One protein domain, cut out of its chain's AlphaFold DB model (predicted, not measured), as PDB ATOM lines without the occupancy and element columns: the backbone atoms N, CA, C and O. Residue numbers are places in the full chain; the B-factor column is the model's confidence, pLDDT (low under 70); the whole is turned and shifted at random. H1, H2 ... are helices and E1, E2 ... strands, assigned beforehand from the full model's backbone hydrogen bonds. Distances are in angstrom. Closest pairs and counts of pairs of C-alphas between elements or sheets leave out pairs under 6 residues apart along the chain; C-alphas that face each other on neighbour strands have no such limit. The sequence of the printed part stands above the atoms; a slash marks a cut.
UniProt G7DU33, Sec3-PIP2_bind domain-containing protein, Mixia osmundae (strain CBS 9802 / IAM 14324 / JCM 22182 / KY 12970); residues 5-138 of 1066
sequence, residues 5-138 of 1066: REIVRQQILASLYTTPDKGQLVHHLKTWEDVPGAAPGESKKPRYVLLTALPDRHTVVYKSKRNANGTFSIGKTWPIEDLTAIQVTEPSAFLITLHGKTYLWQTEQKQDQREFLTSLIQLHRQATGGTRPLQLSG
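What this domain is: This is residues 5 to 138 of the 1066 residues of the protein "Sec3-PIP2_bind domain-containing protein" of Mixia osmundae (strain CBS 9802 / IAM 14324 / JCM 22182 / KY 12970) (UniProt G7DU33). One strongly twisted sheet of eight strands curls round the long helix H2, with the strands E1 to E4 on one side of H2 and E5 to E8 on another. Helix H1 packs on the opposite face of the sheet, across E1, and residues 36 to 41 of the loop between E1 and E2 stick out. The printed part has 134 residues with two named helices and eight named strands, in the chain order H1 E1 E2 E3 E4 E5 E6 E7 H2 E8. The sheet is mixed, in the order E4 E3 E2 E1 E7 E6 E5 E8, and the class is mixed, helices and strands. The whole is compact, with a radius of gyration of the C-alphas of 14.8 A and spans of 43 by 36 by 26 A.

How they stand to each other: Start in the sheet with E1, residues 24 to 33, E2, 45 to 53, E3, 59 to 66, and E4, 72 to 79, a meander of hairpins, each strand the antiparallel neighbour of the one before. Within hydrogen-bond range you find N 31 and O 47 at 2.8 A, N 50 and O 62 at 2.8 A, and N 63 and O 76 at 2.9 A. E5, residues 83 to 90, E6, 93 to 98, and E7, 101 to 107, make a second meander of hairpins, with N 95 and O 87 at 2.8 A and N 103 and O 96 at 2.8 A. E7 is staggered: it pairs with E6 over residues 101 to 106 and with E1 over residues 106 to 107, where N 32 and O 106 are within hydrogen-bond range at 2.8 A. E1 bends by 57 degrees at residue 27. E8, residues 135 to 137, is an edge strand parallel to E5, with N 86 and O 135 at 2.8 A. H2, residues 110 to 128, is on the sheet; its closest C-alphas to E1 are those of Phe 116 and Leu 29, 6.5 A, and to E5 those of His 124 and Leu 83, 7.7 A. E7, H2 and E8 form a split strand-helix-strand unit, two strands running the same way with E6 and E5 between them, and its crossover is right-handed. H1, residues 5 to 16, is on the opposite face at a height over the sheet of 8.0 A, giving three layers, helices on both faces. It runs across the strands, at 63 degrees to E1 on the local plane. H1 and H2 are apart. In both helices every O i to N i+4 pair is within hydrogen-bond range.

Where its parts are: Find C-alpha 5 at (-44.761, -23.505, 28.713), where H1 begins its 16.1 A. E1 is 25.2 A long, E2 26.3 A and E3 21.7 A. H2 runs 26.9 A from C-alpha 110 at (-35.725, -15.118, 22.155). E8 ends at C-alpha 137, (-24.013, -7.156, 28.665).

The domain as a whole: The C-alphas farthest apart, those of Ala 39 and Gly 129, are 44.0 A from each other. The printed part has no cut, and the link from E1 to E2 is long. Confidence is under 70 at residues 20, 34 to 44, 57 and 131.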
ATOM      1  N   ARG A   5     -45.432 -24.110  27.551       77.81
ATOM      2  CA  ARG A   5     -44.761 -23.505  28.713       77.81
ATOM      3  C   ARG A   5     -45.614 -23.585  29.987       77.81
ATOM      4  O   ARG A   5     -45.075 -23.844  31.058       77.81
ATOM      5  N   GLU A   6     -46.936 -23.459  29.887       81.75
ATOM      6  CA  GLU A   6     -47.836 -23.611  31.039       81.75
ATOM      7  C   GLU A   6     -48.000 -25.083  31.461       81.75
ATOM      8  O   GLU A   6     -47.963 -25.392  32.650       81.75
ATOM      9  N   ILE A   7     -48.051 -26.019  30.506       85.81
ATOM     10  CA  ILE A   7     -48.041 -27.467  30.801       85.81
ATOM     11  C   ILE A   7     -46.753 -27.856  31.551       85.81
ATOM     12  O   ILE A   7     -46.792 -28.616  32.521       85.81
ATOM     13  N   VAL A   8     -45.604 -27.300  31.144       87.50
ATOM     14  CA  VAL A   8     -44.329 -27.468  31.857       87.50
ATOM     15  C   VAL A   8     -44.371 -26.818  33.246       87.50
ATOM     16  O   VAL A   8     -43.967 -27.467  34.212       87.50
ATOM     17  N   ARG A   9     -44.913 -25.595  33.391       90.19
ATOM     18  CA  ARG A   9     -45.082 -24.930  34.699       90.19
ATOM     19  C   ARG A   9     -45.872 -25.804  35.675       90.19
ATOM     20  O   ARG A   9     -45.433 -25.996  36.807       90.19
ATOM     21  N   GLN A  10     -46.989 -26.378  35.234       88.62
ATOM     22  CA  GLN A  10     -47.846 -27.230  36.064       88.62
ATOM     23  C   GLN A  10     -47.147 -28.531  36.480       88.62
ATOM     24  O   GLN A  10     -47.239 -28.923  37.641       88.62
ATOM     25  N   GLN A  11     -46.371 -29.161  35.590       90.25
ATOM     26  CA  GLN A  11     -45.584 -30.355  35.933       90.25
ATOM     27  C   GLN A  11     -44.431 -30.054  36.905       90.25
ATOM     28  O   GLN A  11     -44.136 -30.875  37.776       90.25
ATOM     29  N   ILE A  12     -43.802 -28.878  36.803       90.19
ATOM     30  CA  ILE A  12     -42.803 -28.410  37.776       90.19
ATOM     31  C   ILE A  12     -43.467 -28.195  39.144       90.19
ATOM     32  O   ILE A  12     -42.978 -28.719  40.143       90.19
ATOM     33  N   LEU A  13     -44.600 -27.485  39.197       89.94
ATOM     34  CA  LEU A  13     -45.344 -27.240  40.440       89.94
ATOM     35  C   LEU A  13     -45.773 -28.553  41.114       89.94
ATOM     36  O   LEU A  13     -45.448 -28.777  42.278       89.94
ATOM     37  N   ALA A  14     -46.395 -29.462  40.361       86.81
ATOM     38  CA  ALA A  14     -46.899 -30.740  40.862       86.81
ATOM     39  C   ALA A  14     -45.811 -31.753  41.285       86.81
ATOM     40  O   ALA A  14     -46.146 -32.770  41.887       86.81
ATOM     41  N   SER A  15     -44.527 -31.509  40.984       88.38
ATOM     42  CA  SER A  15     -43.424 -32.404  41.382       88.38
ATOM     43  C   SER A  15     -42.410 -31.781  42.346       88.38
ATOM     44  O   SER A  15     -41.852 -32.503  43.170       88.38
ATOM     45  N   LEU A  16     -42.194 -30.462  42.298       86.62
ATOM     46  CA  LEU A  16     -41.221 -29.769  43.153       86.62
ATOM     47  C   LEU A  16     -41.847 -28.833  44.196       86.62
ATOM     48  O   LEU A  16     -41.206 -28.595  45.210       86.62
ATOM     49  N   TYR A  17     -43.086 -28.364  44.019       86.94
ATOM     50  CA  TYR A  17     -43.718 -27.344  44.876       86.94
ATOM     51  C   TYR A  17     -45.008 -27.856  45.538       86.94
ATOM     52  O   TYR A  17     -46.007 -27.151  45.650       86.94
ATOM     53  N   THR A  18     -44.985 -29.122  45.960       81.31
ATOM     54  CA  THR A  18     -46.126 -29.824  46.572       81.31
ATOM     55  C   THR A  18     -46.406 -29.450  48.031       81.31
ATOM     56  O   THR A  18     -47.464 -29.800  48.545       81.31
ATOM     57  N   THR A  19     -45.478 -28.763  48.702       74.38
ATOM     58  CA  THR A  19     -45.613 -28.279  50.086       74.38
ATOM     59  C   THR A  19     -45.121 -26.829  50.175       74.38
ATOM     60  O   THR A  19     -44.183 -26.476  49.453       74.38
ATOM     61  N   PRO A  20     -45.729 -25.974  51.025       66.69
ATOM     62  CA  PRO A  20     -45.429 -24.537  51.070       66.69
ATOM     63  C   PRO A  20     -43.977 -24.229  51.468       66.69
ATOM     64  O   PRO A  20     -43.413 -23.231  51.025       66.69
ATOM     65  N   ASP A  21     -43.340 -25.120  52.231       70.88
ATOM     66  CA  ASP A  21     -41.962 -24.973  52.726       70.88
ATOM     67  C   ASP A  21     -40.916 -24.937  51.597       70.88
ATOM     68  O   ASP A  21     -39.796 -24.475  51.790       70.88
ATOM     69  N   LYS A  22     -41.282 -25.404  50.393       72.88
ATOM     70  CA  LYS A  22     -40.417 -25.414  49.200       72.88
ATOM     71  C   LYS A  22     -40.443 -24.092  48.419       72.88
ATOM     72  O   LYS A  22     -39.824 -23.994  47.361       72.88
ATOM     73  N   GLY A  23     -41.143 -23.079  48.933       83.19
ATOM     74  CA  GLY A  23     -41.207 -21.745  48.346       83.19
ATOM     75  C   GLY A  23     -42.102 -21.642  47.108       83.19
ATOM     76  O   GLY A  23     -42.902 -22.525  46.799       83.19
ATOM     77  N   GLN A  24     -41.972 -20.526  46.394       88.62
ATOM     78  CA  GLN A  24     -42.789 -20.171  45.239       88.62
ATOM     79  C   GLN A  24     -41.950 -20.120  43.957       88.62
ATOM     80  O   GLN A  24     -40.967 -19.381  43.864       88.62
ATOM     81  N   LEU A  25     -42.383 -20.861  42.930       91.69
ATOM     82  CA  LEU A  25     -41.814 -20.795  41.582       91.69
ATOM     83  C   LEU A  25     -42.156 -19.450  40.919       91.69
ATOM     84  O   LEU A  25     -43.277 -19.249  40.436       91.69
ATOM     85  N   VAL A  26     -41.167 -18.562  40.838       89.88
ATOM     86  CA  VAL A  26     -41.269 -17.259  40.171       89.88
ATOM     87  C   VAL A  26     -41.326 -17.480  38.655       89.88
ATOM     88  O   VAL A  26     -42.381 -17.331  38.033       89.88
ATOM     89  N   HIS A  27     -40.228 -17.958  38.066       92.62
ATOM     90  CA  HIS A  27     -40.099 -18.197  36.625       92.62
ATOM     91  C   HIS A  27     -39.422 -19.544  36.344       92.62
ATOM     92  O   HIS A  27     -38.703 -20.080  37.185       92.62
ATOM     93  N   HIS A  28     -39.612 -20.081  35.139       92.69
ATOM     94  CA  HIS A  28     -38.828 -21.207  34.633       92.69
ATOM     95  C   HIS A  28     -38.397 -20.945  33.186       92.69
ATOM     96  O   HIS A  28     -39.068 -20.210  32.465       92.69
ATOM     97  N   LEU A  29     -37.285 -21.539  32.764       92.75
ATOM     98  CA  LEU A  29     -36.781 -21.485  31.393       92.75
ATOM     99  C   LEU A  29     -36.232 -22.856  31.006       92.75
ATOM    100  O   LEU A  29     -35.443 -23.442  31.749       92.75
ATOM    101  N   LYS A  30     -36.631 -23.364  29.838       90.75
ATOM    102  CA  LYS A  30     -36.002 -24.541  29.237       90.75
ATOM    103  C   LYS A  30     -34.712 -24.105  28.548       90.75
ATOM    104  O   LYS A  30     -34.735 -23.211  27.705       90.75
ATOM    105  N   THR A  31     -33.606 -24.744  28.905       88.75
ATOM    106  CA  THR A  31     -32.295 -24.505  28.305       88.75
ATOM    107  C   THR A  31     -31.708 -25.793  27.743       88.75
ATOM    108  O   THR A  31     -32.034 -26.898  28.185       88.75
ATOM    109  N   TRP A  32     -30.841 -25.655  26.751       85.00
ATOM    110  CA  TRP A  32     -30.077 -26.747  26.168       85.00
ATOM    111  C   TRP A  32     -28.637 -26.692  26.677       85.00
ATOM    112  O   TRP A  32     -28.039 -25.620  26.760       85.00
ATOM    113  N   GLU A  33     -28.111 -27.856  27.056       74.44
ATOM    114  CA  GLU A  33     -26.742 -28.041  27.533       74.44
ATOM    115  C   GLU A  33     -26.025 -29.066  26.650       74.44
ATOM    116  O   GLU A  33     -26.483 -30.209  26.506       74.44
ATOM    117  N   ASP A  34     -24.895 -28.648  26.084       65.44
ATOM    118  CA  ASP A  34     -23.964 -29.515  25.370       65.44
ATOM    119  C   ASP A  34     -23.277 -30.465  26.366       65.44
ATOM    120  O   ASP A  34     -22.951 -30.093  27.496       65.44
ATOM    121  N   VAL A  35     -23.100 -31.729  25.980       57.56
ATOM    122  CA  VAL A  35     -22.588 -32.772  26.880       57.56
ATOM    123  C   VAL A  35     -21.062 -32.831  26.776       57.56
ATOM    124  O   VAL A  35     -20.564 -33.137  25.692       57.56
ATOM    125  N   PRO A  36     -20.300 -32.615  27.867       46.28
ATOM    126  CA  PRO A  36     -18.847 -32.746  27.825       46.28
ATOM    127  C   PRO A  36     -18.442 -34.159  27.384       46.28
ATOM    128  O   PRO A  36     -18.749 -35.132  28.070       46.28
ATOM    129  N   GLY A  37     -17.773 -34.261  26.233       54.25
ATOM    130  CA  GLY A  37     -17.325 -35.529  25.648       54.25
ATOM    131  C   GLY A  37     -18.267 -36.185  24.627       54.25
ATOM    132  O   GLY A  37     -17.935 -37.267  24.153       54.25
ATOM    133  N   ALA A  38     -19.400 -35.572  24.262       48.00
ATOM    134  CA  ALA A  38     -20.191 -36.026  23.110       48.00
ATOM    135  C   ALA A  38     -19.567 -35.576  21.774       48.00
ATOM    136  O   ALA A  38     -18.890 -34.547  21.709       48.00
ATOM    137  N   ALA A  39     -19.805 -36.340  20.705       47.34
ATOM    138  CA  ALA A  39     -19.331 -36.008  19.361       47.34
ATOM    139  C   ALA A  39     -20.106 -34.810  18.761       47.34
ATOM    140  O   ALA A  39     -21.294 -34.640  19.061       47.34
ATOM    141  N   PRO A  40     -19.478 -33.984  17.897       42.84
ATOM    142  CA  PRO A  40     -20.138 -32.836  17.277       42.84
ATOM    143  C   PRO A  40     -21.300 -33.290  16.380       42.84
ATOM    144  O   PRO A  40     -21.092 -33.832  15.298       42.84
ATOM    145  N   GLY A  41     -22.528 -33.067  16.856       53.66
ATOM    146  CA  GLY A  41     -23.775 -33.467  16.193       53.66
ATOM    147  C   GLY A  41     -24.731 -34.271  17.082       53.66
ATOM    148  O   GLY A  41     -25.919 -34.342  16.775       53.66
ATOM    149  N   GLU A  42     -24.263 -34.840  18.198       46.59
ATOM    150  CA  GLU A  42     -25.112 -35.662  19.068       46.59
ATOM    151  C   GLU A  42     -25.924 -34.832  20.085       46.59
ATOM    152  O   GLU A  42     -25.544 -33.731  20.483       46.59
ATOM    153  N   SER A  43     -27.097 -35.342  20.481       56.22
ATOM    154  CA  SER A  43     -28.187 -34.538  21.064       56.22
ATOM    155  C   SER A  43     -27.819 -33.674  22.287       56.22
ATOM    156  O   SER A  43     -27.434 -34.177  23.350       56.22
ATOM    157  N   LYS A  44     -28.074 -32.362  22.172       69.62
ATOM    158  CA  LYS A  44     -28.096 -31.421  23.305       69.62
ATOM    159  C   LYS A  44     -29.111 -31.901  24.339       69.62
ATOM    160  O   LYS A  44     -30.236 -32.258  23.985       69.62
ATOM    161  N   LYS A  45     -28.757 -31.907  25.627       77.75
ATOM    162  CA  LYS A  45     -29.647 -32.445  26.670       77.75
ATOM    163  C   LYS A  45     -30.482 -31.318  27.287       77.75
ATOM    164  O   LYS A  45     -29.902 -30.334  27.749       77.75
ATOM    165  N   PRO A  46     -31.822 -31.442  27.347       86.56
ATOM    166  CA  PRO A  46     -32.660 -30.395  27.908       86.56
ATOM    167  C   PRO A  46     -32.463 -30.289  29.424       86.56
ATOM    168  O   PRO A  46     -32.292 -31.281  30.148       86.56
ATOM    169  N   ARG A  47     -32.501 -29.050  29.899       89.69
ATOM    170  CA  ARG A  47     -32.420 -28.613  31.292       89.69
ATOM    171  C   ARG A  47     -33.520 -27.593  31.534       89.69
ATOM    172  O   ARG A  47     -34.031 -26.986  30.598       89.69
ATOM    173  N   TYR A  48     -33.886 -27.409  32.793       92.31
ATOM    174  CA  TYR A  48     -34.875 -26.411  33.175       92.31
ATOM    175  C   TYR A  48     -34.333 -25.603  34.346       92.31
ATOM    176  O   TYR A  48     -34.098 -26.148  35.428       92.31
ATOM    177  N   VAL A  49     -34.092 -24.317  34.107       92.38
ATOM    178  CA  VAL A  49     -33.630 -23.368  35.118       92.38
ATOM    179  C   VAL A  49     -34.857 -22.749  35.777       92.38
ATOM    180  O   VAL A  49     -35.739 -22.245  35.084       92.38
ATOM    181  N   LEU A  50     -34.941 -22.835  37.103       93.38
ATOM    182  CA  LEU A  50     -36.082 -22.397  37.904       93.38
ATOM    183  C   LEU A  50     -35.640 -21.262  38.829       93.38
ATOM    184  O   LEU A  50     -34.616 -21.391  39.499       93.38
ATOM    185  N   LEU A  51     -36.417 -20.184  38.883       93.44
ATOM    186  CA  LEU A  51     -36.243 -19.090  39.838       93.44
ATOM    187  C   LEU A  51     -37.244 -19.268  40.975       93.44
ATOM    188  O   LEU A  51     -38.447 -19.371  40.718       93.44
ATOM    189  N   THR A  52     -36.754 -19.284  42.211       92.44
ATOM    190  CA  THR A  52     -37.557 -19.612  43.394       92.44
ATOM    191  C   THR A  52     -37.375 -18.561  44.474       92.44
ATOM    192  O   THR A  52     -36.241 -18.185  44.767       92.44
ATOM    193  N   ALA A  53     -38.473 -18.135  45.094       90.44
ATOM    194  CA  ALA A  53     -38.448 -17.407  46.358       90.44
ATOM    195  C   ALA A  53     -38.807 -18.367  47.496       90.44
ATOM    196  O   ALA A  53     -39.855 -19.010  47.444       90.44
ATOM    197  N   LEU A  54     -37.930 -18.503  48.488       88.06
ATOM    198  CA  LEU A  54     -38.131 -19.367  49.650       88.06
ATOM    199  C   LEU A  54     -38.845 -18.597  50.786       88.06
ATOM    200  O   LEU A  54     -38.819 -17.362  50.803       88.06
ATOM    201  N   PRO A  55     -39.510 -19.288  51.736       78.75
ATOM    202  CA  PRO A  55     -40.271 -18.627  52.807       78.75
ATOM    203  C   PRO A  55     -39.410 -17.789  53.771       78.75
ATOM    204  O   PRO A  55     -39.915 -16.883  54.430       78.75
ATOM    205  N   ASP A  56     -38.108 -18.072  53.825       74.81
ATOM    206  CA  ASP A  56     -37.078 -17.383  54.614       74.81
ATOM    207  C   ASP A  56     -36.601 -16.046  54.001       74.81
ATOM    208  O   ASP A  56     -35.737 -15.381  54.570       74.81
ATOM    209  N   ARG A  57     -37.195 -15.625  52.871       69.12
ATOM    210  CA  ARG A  57     -36.817 -14.482  52.012       69.12
ATOM    211  C   ARG A  57     -35.556 -14.672  51.167       69.12
ATOM    212  O   ARG A  57     -35.268 -13.790  50.354       69.12
ATOM    213  N   HIS A  58     -34.837 -15.788  51.270       81.31
ATOM    214  CA  HIS A  58     -33.784 -16.087  50.307       81.31
ATOM    215  C   HIS A  58     -34.395 -16.466  48.953       81.31
ATOM    216  O   HIS A  58     -35.534 -16.928  48.837       81.31
ATOM    217  N   THR A  59     -33.635 -16.247  47.884       91.88
ATOM    218  CA  THR A  59     -34.064 -16.603  46.529       91.88
ATOM    219  C   THR A  59     -32.957 -17.381  45.832       91.88
ATOM    220  O   THR A  59     -31.766 -17.104  46.007       91.88
ATOM    221  N   VAL A  60     -33.349 -18.422  45.100       92.75
ATOM    222  CA  VAL A  60     -32.432 -19.451  44.599       92.75
ATOM    223  C   VAL A  60     -32.731 -19.822  43.154       92.75
ATOM    224  O   VAL A  60     -33.884 -19.875  42.712       92.75
ATOM    225  N   VAL A  61     -31.658 -20.114  42.425       93.25
ATOM    226  CA  VAL A  61     -31.685 -20.635  41.061       93.25
ATOM    227  C   VAL A  61     -31.475 -22.145  41.129       93.25
ATOM    228  O   VAL A  61     -30.405 -22.613  41.519       93.25
ATOM    229  N   TYR A  62     -32.475 -22.927  40.724       92.81
ATOM    230  CA  TYR A  62     -32.327 -24.374  40.565       92.81
ATOM    231  C   TYR A  62     -32.065 -24.731  39.106       92.81
ATOM    232  O   TYR A  62     -32.786 -24.291  38.212       92.81
ATOM    233  N   LYS A  63     -31.109 -25.625  38.857       91.38
ATOM    234  CA  LYS A  63     -31.003 -26.356  37.589       91.38
ATOM    235  C   LYS A  63     -31.605 -27.739  37.766       91.38
ATOM    236  O   LYS A  63     -31.119 -28.544  38.560       91.38
ATOM    237  N   SER A  64     -32.658 -28.006  37.003       91.50
ATOM    238  CA  SER A  64     -33.472 -29.213  37.109       91.50
ATOM    239  C   SER A  64     -33.508 -30.036  35.816       91.50
ATOM    240  O   SER A  64     -33.208 -29.563  34.714       91.50
ATOM    241  N   LYS A  65     -33.861 -31.310  35.987       90.88
ATOM    242  CA  LYS A  65     -33.998 -32.361  34.977       90.88
ATOM    243  C   LYS A  65     -35.446 -32.848  34.987       90.88
ATOM    244  O   LYS A  65     -35.954 -33.212  36.048       90.88
ATOM    245  N   ARG A  66     -36.067 -32.944  33.809       90.94
ATOM    246  CA  ARG A  66     -37.325 -33.679  33.615       90.94
ATOM    247  C   ARG A  66     -37.023 -35.179  33.516       90.94
ATOM    248  O   ARG A  66     -36.110 -35.584  32.797       90.94
ATOM    249  N   ASN A  67     -37.749 -35.989  34.273       89.69
ATOM    250  CA  ASN A  67     -37.630 -37.444  34.320       89.69
ATOM    251  C   ASN A  67     -38.543 -38.106  33.273       89.69
ATOM    252  O   ASN A  67     -39.466 -37.478  32.755       89.69
ATOM    253  N   ALA A  68     -38.316 -39.393  32.989       80.12
ATOM    254  CA  ALA A  68     -39.114 -40.153  32.018       80.12
ATOM    255  C   ALA A  68     -40.607 -40.255  32.402       80.12
ATOM    256  O   ALA A  68     -41.464 -40.273  31.528       80.12
ATOM    257  N   ASN A  69     -40.925 -40.228  33.700       83.19
ATOM    258  CA  ASN A  69     -42.294 -40.177  34.227       83.19
ATOM    259  C   ASN A  69     -42.900 -38.752  34.266       83.19
ATOM    260  O   ASN A  69     -43.881 -38.520  34.964       83.19
ATOM    261  N   GLY A  70     -42.291 -37.771  33.590       81.00
ATOM    262  CA  GLY A  70     -42.772 -36.387  33.510       81.00
ATOM    263  C   GLY A  70     -42.469 -35.494  34.725       81.00
ATOM    264  O   GLY A  70     -42.567 -34.274  34.596       81.00
ATOM    265  N   THR A  71     -42.060 -36.061  35.866       88.88
ATOM    266  CA  THR A  71     -41.684 -35.302  37.079       88.88
ATOM    267  C   THR A  71     -40.377 -34.525  36.898       88.88
ATOM    268  O   THR A  71     -39.574 -34.842  36.018       88.88
ATOM    269  N   PHE A  72     -40.120 -33.533  37.750       92.56
ATOM    270  CA  PHE A  72     -38.865 -32.784  37.770       92.56
ATOM    271  C   PHE A  72     -38.002 -33.156  38.981       92.56
ATOM    272  O   PHE A  72     -38.497 -33.543  40.034       92.56
ATOM    273  N   SER A  73     -36.685 -33.044  38.816       89.00
ATOM    274  CA  SER A  73     -35.677 -33.292  39.853       89.00
ATOM    275  C   SER A  73     -34.622 -32.187  39.831       89.00
ATOM    276  O   SER A  73     -34.152 -31.805  38.760       89.00
ATOM    277  N   ILE A  74     -34.269 -31.649  40.998       90.44
ATOM    278  CA  ILE A  74     -33.228 -30.618  41.143       90.44
ATOM    279  C   ILE A  74     -31.857 -31.306  41.130       90.44
ATOM    280  O   ILE A  74     -31.671 -32.319  41.796       90.44
ATOM    281  N   GLY A  75     -30.910 -30.777  40.347       86.62
ATOM    282  CA  GLY A  75     -29.550 -31.319  40.221       86.62
ATOM    283  C   GLY A  75     -28.436 -30.353  40.638       86.62
ATOM    284  O   GLY A  75     -27.358 -30.804  41.014       86.62
ATOM    285  N   LYS A  76     -28.678 -29.036  40.587       87.62
ATOM    286  CA  LYS A  76     -27.835 -28.002  41.211       87.62
ATOM    287  C   LYS A  76     -28.700 -26.862  41.743       87.62
ATOM    288  O   LYS A  76     -29.759 -26.583  41.180       87.62
ATOM    289  N   THR A  77     -28.189 -26.193  42.767       92.06
ATOM    290  CA  THR A  77     -28.767 -25.010  43.408       92.06
ATOM    291  C   THR A  77     -27.686 -23.942  43.490       92.06
ATOM    292  O   THR A  77     -26.544 -24.273  43.801       92.06
ATOM    293  N   TRP A  78     -28.055 -22.686  43.262       92.44
ATOM    294  CA  TRP A  78     -27.237 -21.521  43.591       92.44
ATOM    295  C   TRP A  78     -28.101 -20.491  44.334       92.44
ATOM    296  O   TRP A  78     -29.246 -20.276  43.919       92.44
ATOM    297  N   PRO A  79     -27.593 -19.832  45.390       90.44
ATOM    298  CA  PRO A  79     -28.129 -18.551  45.846       90.44
ATOM    299  C   PRO A  79     -28.192 -17.567  44.674       90.44
ATOM    300  O   PRO A  79     -27.300 -17.567  43.825       90.44
ATOM    301  N   ILE A  80     -29.204 -16.693  44.621       91.69
ATOM    302  CA  ILE A  80     -29.201 -15.620  43.613       91.69
ATOM    303  C   ILE A  80     -27.993 -14.690  43.802       91.69
ATOM    304  O   ILE A  80     -27.473 -14.157  42.833       91.69
ATOM    305  N   GLU A  81     -27.528 -14.526  45.043       88.75
ATOM    306  CA  GLU A  81     -26.461 -13.602  45.448       88.75
ATOM    307  C   GLU A  81     -25.065 -13.963  44.902       88.75
ATOM    308  O   GLU A  81     -24.148 -13.140  44.972       88.75
ATOM    309  N   ASP A  82     -24.905 -15.175  44.361       89.44
ATOM    310  CA  ASP A  82     -23.686 -15.658  43.697       89.44
ATOM    311  C   ASP A  82     -23.618 -15.246  42.211       89.44
ATOM    312  O   ASP A  82     -22.627 -15.532  41.523       89.44
ATOM    313  N   LEU A  83     -24.681 -14.622  41.691       90.69
ATOM    314  CA  LEU A  83     -24.793 -14.140  40.318       90.69
ATOM    315  C   LEU A  83     -23.980 -12.852  40.152       90.69
ATOM    316  O   LEU A  83     -24.300 -11.821  40.728       90.69
ATOM    317  N   THR A  84     -22.928 -12.913  39.339       89.62
ATOM    318  CA  THR A  84     -21.946 -11.819  39.197       89.62
ATOM    319  C   THR A  84     -21.955 -11.178  37.812       89.62
ATOM    320  O   THR A  84     -21.708  -9.978  37.690       89.62
ATOM    321  N   ALA A  85     -22.307 -11.941  36.771       89.69
ATOM    322  CA  ALA A  85     -22.462 -11.423  35.415       89.69
ATOM    323  C   ALA A  85     -23.546 -12.158  34.611       89.69
ATOM    324  O   ALA A  85     -23.731 -13.370  34.761       89.69
ATOM    325  N   ILE A  86     -24.202 -11.426  33.707       92.00
ATOM    326  CA  ILE A  86     -25.048 -11.937  32.624       92.00
ATOM    327  C   ILE A  86     -24.578 -11.292  31.314       92.00
ATOM    328  O   ILE A  86     -24.556 -10.067  31.200       92.00
ATOM    329  N   GLN A  87     -24.266 -12.102  30.305       90.50
ATOM    330  CA  GLN A  87     -23.915 -11.630  28.965       90.50
ATOM    331  C   GLN A  87     -24.759 -12.358  27.917       90.50
ATOM    332  O   GLN A  87     -24.627 -13.565  27.731       90.50
ATOM    333  N   VAL A  88     -25.621 -11.633  27.207       88.88
ATOM    334  CA  VAL A  88     -26.337 -12.171  26.044       88.88
ATOM    335  C   VAL A  88     -25.378 -12.193  24.857       88.88
ATOM    336  O   VAL A  88     -24.914 -11.143  24.419       88.88
ATOM    337  N   THR A  89     -25.069 -13.387  24.353       83.06
ATOM    338  CA  THR A  89     -24.161 -13.582  23.211       83.06
ATOM    339  C   THR A  89     -24.920 -13.704  21.895       83.06
ATOM    340  O   THR A  89     -24.432 -13.259  20.864       83.06
ATOM    341  N   GLU A  90     -26.124 -14.281  21.924       80.50
ATOM    342  CA  GLU A  90     -26.972 -14.485  20.748       80.50
ATOM    343  C   GLU A  90     -28.457 -14.275  21.101       80.50
ATOM    344  O   GLU A  90     -28.847 -14.409  22.265       80.50
ATOM    345  N   PRO A  91     -29.345 -14.054  20.110       77.00
ATOM    346  CA  PRO A  91     -30.793 -13.994  20.333       77.00
ATOM    347  C   PRO A  91     -31.405 -15.239  21.001       77.00
ATOM    348  O   PRO A  91     -32.530 -15.158  21.490       77.00
ATOM    349  N   SER A  92     -30.687 -16.364  21.009       82.69
ATOM    350  CA  SER A  92     -31.065 -17.641  21.630       82.69
ATOM    351  C   SER A  92     -29.984 -18.217  22.560       82.69
ATOM    352  O   SER A  92     -30.079 -19.384  22.937       82.69
ATOM    353  N   ALA A  93     -28.953 -17.450  22.935       86.19
ATOM    354  CA  ALA A  93     -27.905 -17.915  23.847       86.19
ATOM    355  C   ALA A  93     -27.393 -16.809  24.776       86.19
ATOM    356  O   ALA A  93     -27.271 -15.642  24.392       86.19
ATOM    357  N   PHE A  94     -27.077 -17.183  26.014       90.44
ATOM    358  CA  PHE A  94     -26.510 -16.274  27.003       90.44
ATOM    359  C   PHE A  94     -25.575 -16.994  27.978       90.44
ATOM    360  O   PHE A  94     -25.728 -18.179  28.280       90.44
ATOM    361  N   LEU A  95     -24.600 -16.242  28.470       89.19
ATOM    362  CA  LEU A  95     -23.650 -16.618  29.504       89.19
ATOM    363  C   LEU A  95     -24.135 -16.089  30.859       89.19
ATOM    364  O   LEU A  95     -24.553 -14.935  30.969       89.19
ATOM    365  N   ILE A  96     -24.034 -16.916  31.898       90.62
ATOM    366  CA  ILE A  96     -24.247 -16.525  33.299       90.62
ATOM    367  C   ILE A  96     -23.039 -16.926  34.135       90.62
ATOM    368  O   ILE A  96     -22.662 -18.098  34.138       90.62
ATOM    369  N   THR A  97     -22.469 -15.985  34.889       88.81
ATOM    370  CA  THR A  97     -21.408 -16.265  35.866       88.81
ATOM    371  C   THR A  97     -22.014 -16.397  37.262       88.81
ATOM    372  O   THR A  97     -22.465 -15.413  37.851       88.81
ATOM    373  N   LEU A  98     -22.016 -17.626  37.783       87.81
ATOM    374  CA  LEU A  98     -22.465 -17.986  39.131       87.81
ATOM    375  C   LEU A  98     -21.276 -18.542  39.917       87.81
ATOM    376  O   LEU A  98     -20.626 -19.483  39.457       87.81
ATOM    377  N   HIS A  99     -20.982 -17.961  41.084       83.69
ATOM    378  CA  HIS A  99     -19.874 -18.368  41.963       83.69
ATOM    379  C   HIS A  99     -18.536 -18.526  41.198       83.69
ATOM    380  O   HIS A  99     -17.850 -19.547  41.270       83.69
ATOM    381  N   GLY A 100     -18.193 -17.516  40.386       77.56
ATOM    382  CA  GLY A 100     -16.955 -17.474  39.594       77.56
ATOM    383  C   GLY A 100     -16.888 -18.440  38.402       77.56
ATOM    384  O   GLY A 100     -15.834 -18.553  37.782       77.56
ATOM    385  N   LYS A 101     -17.975 -19.147  38.059       81.38
ATOM    386  CA  LYS A 101     -18.030 -20.065  36.907       81.38
ATOM    387  C   LYS A 101     -19.081 -19.614  35.905       81.38
ATOM    388  O   LYS A 101     -20.257 -19.490  36.243       81.38
ATOM    389  N   THR A 102     -18.652 -19.391  34.667       85.25
ATOM    390  CA  THR A 102     -19.530 -18.999  33.563       85.25
ATOM    391  C   THR A 102     -20.162 -20.226  32.904       85.25
ATOM    392  O   THR A 102     -19.476 -21.187  32.559       85.25
ATOM    393  N   TYR A 103     -21.478 -20.190  32.725       85.19
ATOM    394  CA  TYR A 103     -22.280 -21.218  32.071       85.19
ATOM    395  C   TYR A 103     -22.927 -20.643  30.809       85.19
ATOM    396  O   TYR A 103     -23.654 -19.657  30.900       85.19
ATOM    397  N   LEU A 104     -22.706 -21.277  29.655       85.44
ATOM    398  CA  LEU A 104     -23.452 -20.995  28.425       85.44
ATOM    399  C   LEU A 104     -24.776 -21.762  28.445       85.44
ATOM    400  O   LEU A 104     -24.773 -22.991  28.527       85.44
ATOM    401  N   TRP A 105     -25.899 -21.050  28.352       87.94
ATOM    402  CA  TRP A 105     -27.236 -21.628  28.225       87.94
ATOM    403  C   TRP A 105     -27.897 -21.149  26.930       87.94
ATOM    404  O   TRP A 105     -28.011 -19.951  26.676       87.94
ATOM    405  N   GLN A 106     -28.350 -22.103  26.118       86.19
ATOM    406  CA  GLN A 106     -29.093 -21.848  24.881       86.19
ATOM    407  C   GLN A 106     -30.593 -22.068  25.113       86.19
ATOM    408  O   GLN A 106     -30.973 -22.956  25.879       86.19
ATOM    409  N   THR A 107     -31.448 -21.286  24.462       86.62
ATOM    410  CA  THR A 107     -32.913 -21.288  24.622       86.62
ATOM    411  C   THR A 107     -33.625 -21.685  23.330       86.62
ATOM    412  O   THR A 107     -33.026 -21.722  22.260       86.62
ATOM    413  N   GLU A 108     -34.919 -22.006  23.421       81.00
ATOM    414  CA  GLU A 108     -35.745 -22.284  22.233       81.00
ATOM    415  C   GLU A 108     -36.308 -21.015  21.586       81.00
ATOM    416  O   GLU A 108     -36.606 -21.020  20.393       81.00
ATOM    417  N   GLN A 109     -36.486 -19.937  22.357       80.88
ATOM    418  CA  GLN A 109     -37.117 -18.702  21.895       80.88
ATOM    419  C   GLN A 109     -36.502 -17.465  22.559       80.88
ATOM    420  O   GLN A 109     -36.434 -17.365  23.786       80.88
ATOM    421  N   LYS A 110     -36.186 -16.456  21.734       82.69
ATOM    422  CA  LYS A 110     -35.725 -15.118  22.155       82.69
ATOM    423  C   LYS A 110     -36.642 -14.464  23.197       82.69
ATOM    424  O   LYS A 110     -36.170 -13.744  24.076       82.69
ATOM    425  N   GLN A 111     -37.950 -14.711  23.108       82.56
ATOM    426  CA  GLN A 111     -38.936 -14.149  24.030       82.56
ATOM    427  C   GLN A 111     -38.861 -14.793  25.425       82.56
ATOM    428  O   GLN A 111     -38.791 -14.067  26.414       82.56
ATOM    429  N   ASP A 112     -38.784 -16.126  25.509       83.88
ATOM    430  CA  ASP A 112     -38.614 -16.843  26.783       83.88
ATOM    431  C   ASP A 112     -37.291 -16.459  27.469       83.88
ATOM    432  O   ASP A 112     -37.255 -16.272  28.687       83.88
ATOM    433  N   GLN A 113     -36.215 -16.289  26.687       87.31
ATOM    434  CA  GLN A 113     -34.925 -15.785  27.170       87.31
ATOM    435  C   GLN A 113     -35.065 -14.392  27.797       87.31
ATOM    436  O   GLN A 113     -34.608 -14.181  28.919       87.31
ATOM    437  N   ARG A 114     -35.721 -13.455  27.099       85.38
ATOM    438  CA  ARG A 114     -35.930 -12.083  27.584       85.38
ATOM    439  C   ARG A 114     -36.730 -12.055  28.886       85.38
ATOM    440  O   ARG A 114     -36.265 -11.487  29.867       85.38
ATOM    441  N   GLU A 115     -37.883 -12.722  28.926       86.25
ATOM    442  CA  GLU A 115     -38.755 -12.749  30.110       86.25
ATOM    443  C   GLU A 115     -38.078 -13.391  31.333       86.25
ATOM    444  O   GLU A 115     -38.204 -12.890  32.457       86.25
ATOM    445  N   PHE A 116     -37.305 -14.463  31.124       90.44
ATOM    446  CA  PHE A 116     -36.515 -15.087  32.185       90.44
ATOM    447  C   PHE A 116     -35.399 -14.168  32.693       90.44
ATOM    448  O   PHE A 116     -35.235 -14.046  33.906       90.44
ATOM    449  N   LEU A 117     -34.650 -13.503  31.805       91.25
ATOM    450  CA  LEU A 117     -33.557 -12.610  32.204       91.25
ATOM    451  C   LEU A 117     -34.063 -11.362  32.939       91.25
ATOM    452  O   LEU A 117     -33.487 -11.005  33.965       91.25
ATOM    453  N   THR A 118     -35.175 -10.756  32.509       90.00
ATOM    454  CA  THR A 118     -35.832  -9.673  33.265       90.00
ATOM    455  C   THR A 118     -36.232 -10.149  34.665       90.00
ATOM    456  O   THR A 118     -35.922  -9.482  35.652       90.00
ATOM    457  N   SER A 119     -36.843 -11.337  34.771       88.94
ATOM    458  CA  SER A 119     -37.234 -11.932  36.059       88.94
ATOM    459  C   SER A 119     -36.026 -12.209  36.968       88.94
ATOM    460  O   SER A 119     -36.082 -11.953  38.168       88.94
ATOM    461  N   LEU A 120     -34.921 -12.705  36.400       90.62
ATOM    462  CA  LEU A 120     -33.672 -13.000  37.107       90.62
ATOM    463  C   LEU A 120     -33.018 -11.726  37.665       90.62
ATOM    464  O   LEU A 120     -32.622 -11.700  38.828       90.62
ATOM    465  N   ILE A 121     -32.937 -10.664  36.859       90.19
ATOM    466  CA  ILE A 121     -32.345  -9.377  37.261       90.19
ATOM    467  C   ILE A 121     -33.201  -8.700  38.336       90.19
ATOM    468  O   ILE A 121     -32.654  -8.177  39.309       90.19
ATOM    469  N   GLN A 122     -34.531  -8.742  38.203       88.00
ATOM    470  CA  GLN A 122     -35.447  -8.211  39.213       88.00
ATOM    471  C   GLN A 122     -35.293  -8.952  40.551       88.00
ATOM    472  O   GLN A 122     -35.156  -8.307  41.591       88.00
ATOM    473  N   LEU A 123     -35.226 -10.289  40.524       87.12
ATOM    474  CA  LEU A 123     -35.053 -11.119  41.719       87.12
ATOM    475  C   LEU A 123     -33.679 -10.904  42.384       87.12
ATOM    476  O   LEU A 123     -33.604 -10.773  43.604       87.12
ATOM    477  N   HIS A 124     -32.604 -10.774  41.595       88.25
ATOM    478  CA  HIS A 124     -31.270 -10.434  42.105       88.25
ATOM    479  C   HIS A 124     -31.246  -9.062  42.792       88.25
ATOM    480  O   HIS A 124     -30.755  -8.942  43.918       88.25
ATOM    481  N   ARG A 125     -31.798  -8.024  42.143       86.88
ATOM    482  CA  ARG A 125     -31.900  -6.669  42.716       86.88
ATOM    483  C   ARG A 125     -32.711  -6.671  44.015       86.88
ATOM    484  O   ARG A 125     -32.304  -6.020  44.972       86.88
ATOM    485  N   GLN A 126     -33.808  -7.432  44.067       83.94
ATOM    486  CA  GLN A 126     -34.657  -7.555  45.254       83.94
ATOM    487  C   GLN A 126     -33.941  -8.250  46.424       83.94
ATOM    488  O   GLN A 126     -34.026  -7.767  47.549       83.94
ATOM    489  N   ALA A 127     -33.220  -9.347  46.173       83.31
ATOM    490  CA  ALA A 127     -32.533 -10.103  47.223       83.31
ATOM    491  C   ALA A 127     -31.274  -9.399  47.759       83.31
ATOM    492  O   ALA A 127     -31.008  -9.436  48.955       83.31
ATOM    493  N   THR A 128     -30.512  -8.730  46.891       82.81
ATOM    494  CA  THR A 128     -29.281  -8.011  47.277       82.81
ATOM    495  C   THR A 128     -29.528  -6.572  47.742       82.81
ATOM    496  O   THR A 128     -28.578  -5.863  48.079       82.81
ATOM    497  N   GLY A 129     -30.776  -6.089  47.705       75.44
ATOM    498  CA  GLY A 129     -31.117  -4.684  47.960       75.44
ATOM    499  C   GLY A 129     -30.430  -3.695  47.007       75.44
ATOM    500  O   GLY A 129     -30.266  -2.531  47.352       75.44
ATOM    501  N   GLY A 130     -29.957  -4.163  45.845       70.25
ATOM    502  CA  GLY A 130     -29.117  -3.396  44.918       70.25
ATOM    503  C   GLY A 130     -27.656  -3.197  45.354       70.25
ATOM    504  O   GLY A 130     -26.912  -2.532  44.642       70.25
ATOM    505  N   THR A 131     -27.222  -3.765  46.487       63.66
ATOM    506  CA  THR A 131     -25.886  -3.503  47.066       63.66
ATOM    507  C   THR A 131     -24.739  -4.277  46.410       63.66
ATOM    508  O   THR A 131     -23.594  -3.833  46.482       63.66
ATOM    509  N   ARG A 132     -25.015  -5.414  45.751       75.12
ATOM    510  CA  ARG A 132     -24.015  -6.156  44.965       75.12
ATOM    511  C   ARG A 132     -24.118  -5.763  43.483       75.12
ATOM    512  O   ARG A 132     -25.203  -5.907  42.912       75.12
ATOM    513  N   PRO A 133     -23.030  -5.307  42.835       76.06
ATOM    514  CA  PRO A 133     -23.052  -4.981  41.413       76.06
ATOM    515  C   PRO A 133     -23.185  -6.255  40.569       76.06
ATOM    516  O   PRO A 133     -22.435  -7.212  40.745       76.06
ATOM    517  N   LEU A 134     -24.126  -6.241  39.625       85.44
ATOM    518  CA  LEU A 134     -24.337  -7.303  38.645       85.44
ATOM    519  C   LEU A 134     -23.932  -6.787  37.264       85.44
ATOM    520  O   LEU A 134     -24.558  -5.861  36.750       85.44
ATOM    521  N   GLN A 135     -22.905  -7.382  36.657       85.50
ATOM    522  CA  GLN A 135     -22.469  -7.002  35.313       85.50
ATOM    523  C   GLN A 135     -23.494  -7.480  34.274       85.50
ATOM    524  O   GLN A 135     -23.826  -8.664  34.228       85.50
ATOM    525  N   LEU A 136     -23.996  -6.570  33.435       89.31
ATOM    526  CA  LEU A 136     -24.965  -6.867  32.378       89.31
ATOM    527  C   LEU A 136     -24.382  -6.487  31.015       89.31
ATOM    528  O   LEU A 136     -23.882  -5.380  30.842       89.31
ATOM    529  N   SER A 137     -24.471  -7.389  30.038       83.12
ATOM    530  CA  SER A 137     -24.013  -7.156  28.665       83.12
ATOM    531  C   SER A 137     -24.992  -7.760  27.650       83.12
ATOM    532  O   SER A 137     -25.557  -8.830  27.879       83.12
ATOM    533  N   GLY A 138     -25.233  -7.057  26.538       75.25
ATOM    534  CA  GLY A 138     -26.152  -7.489  25.473       75.25
ATOM    535  C   GLY A 138     -27.654  -7.420  25.811       75.25
ATOM    536  O   GLY A 138     -28.468  -7.977  25.074       75.25
TER     537      GLY A 138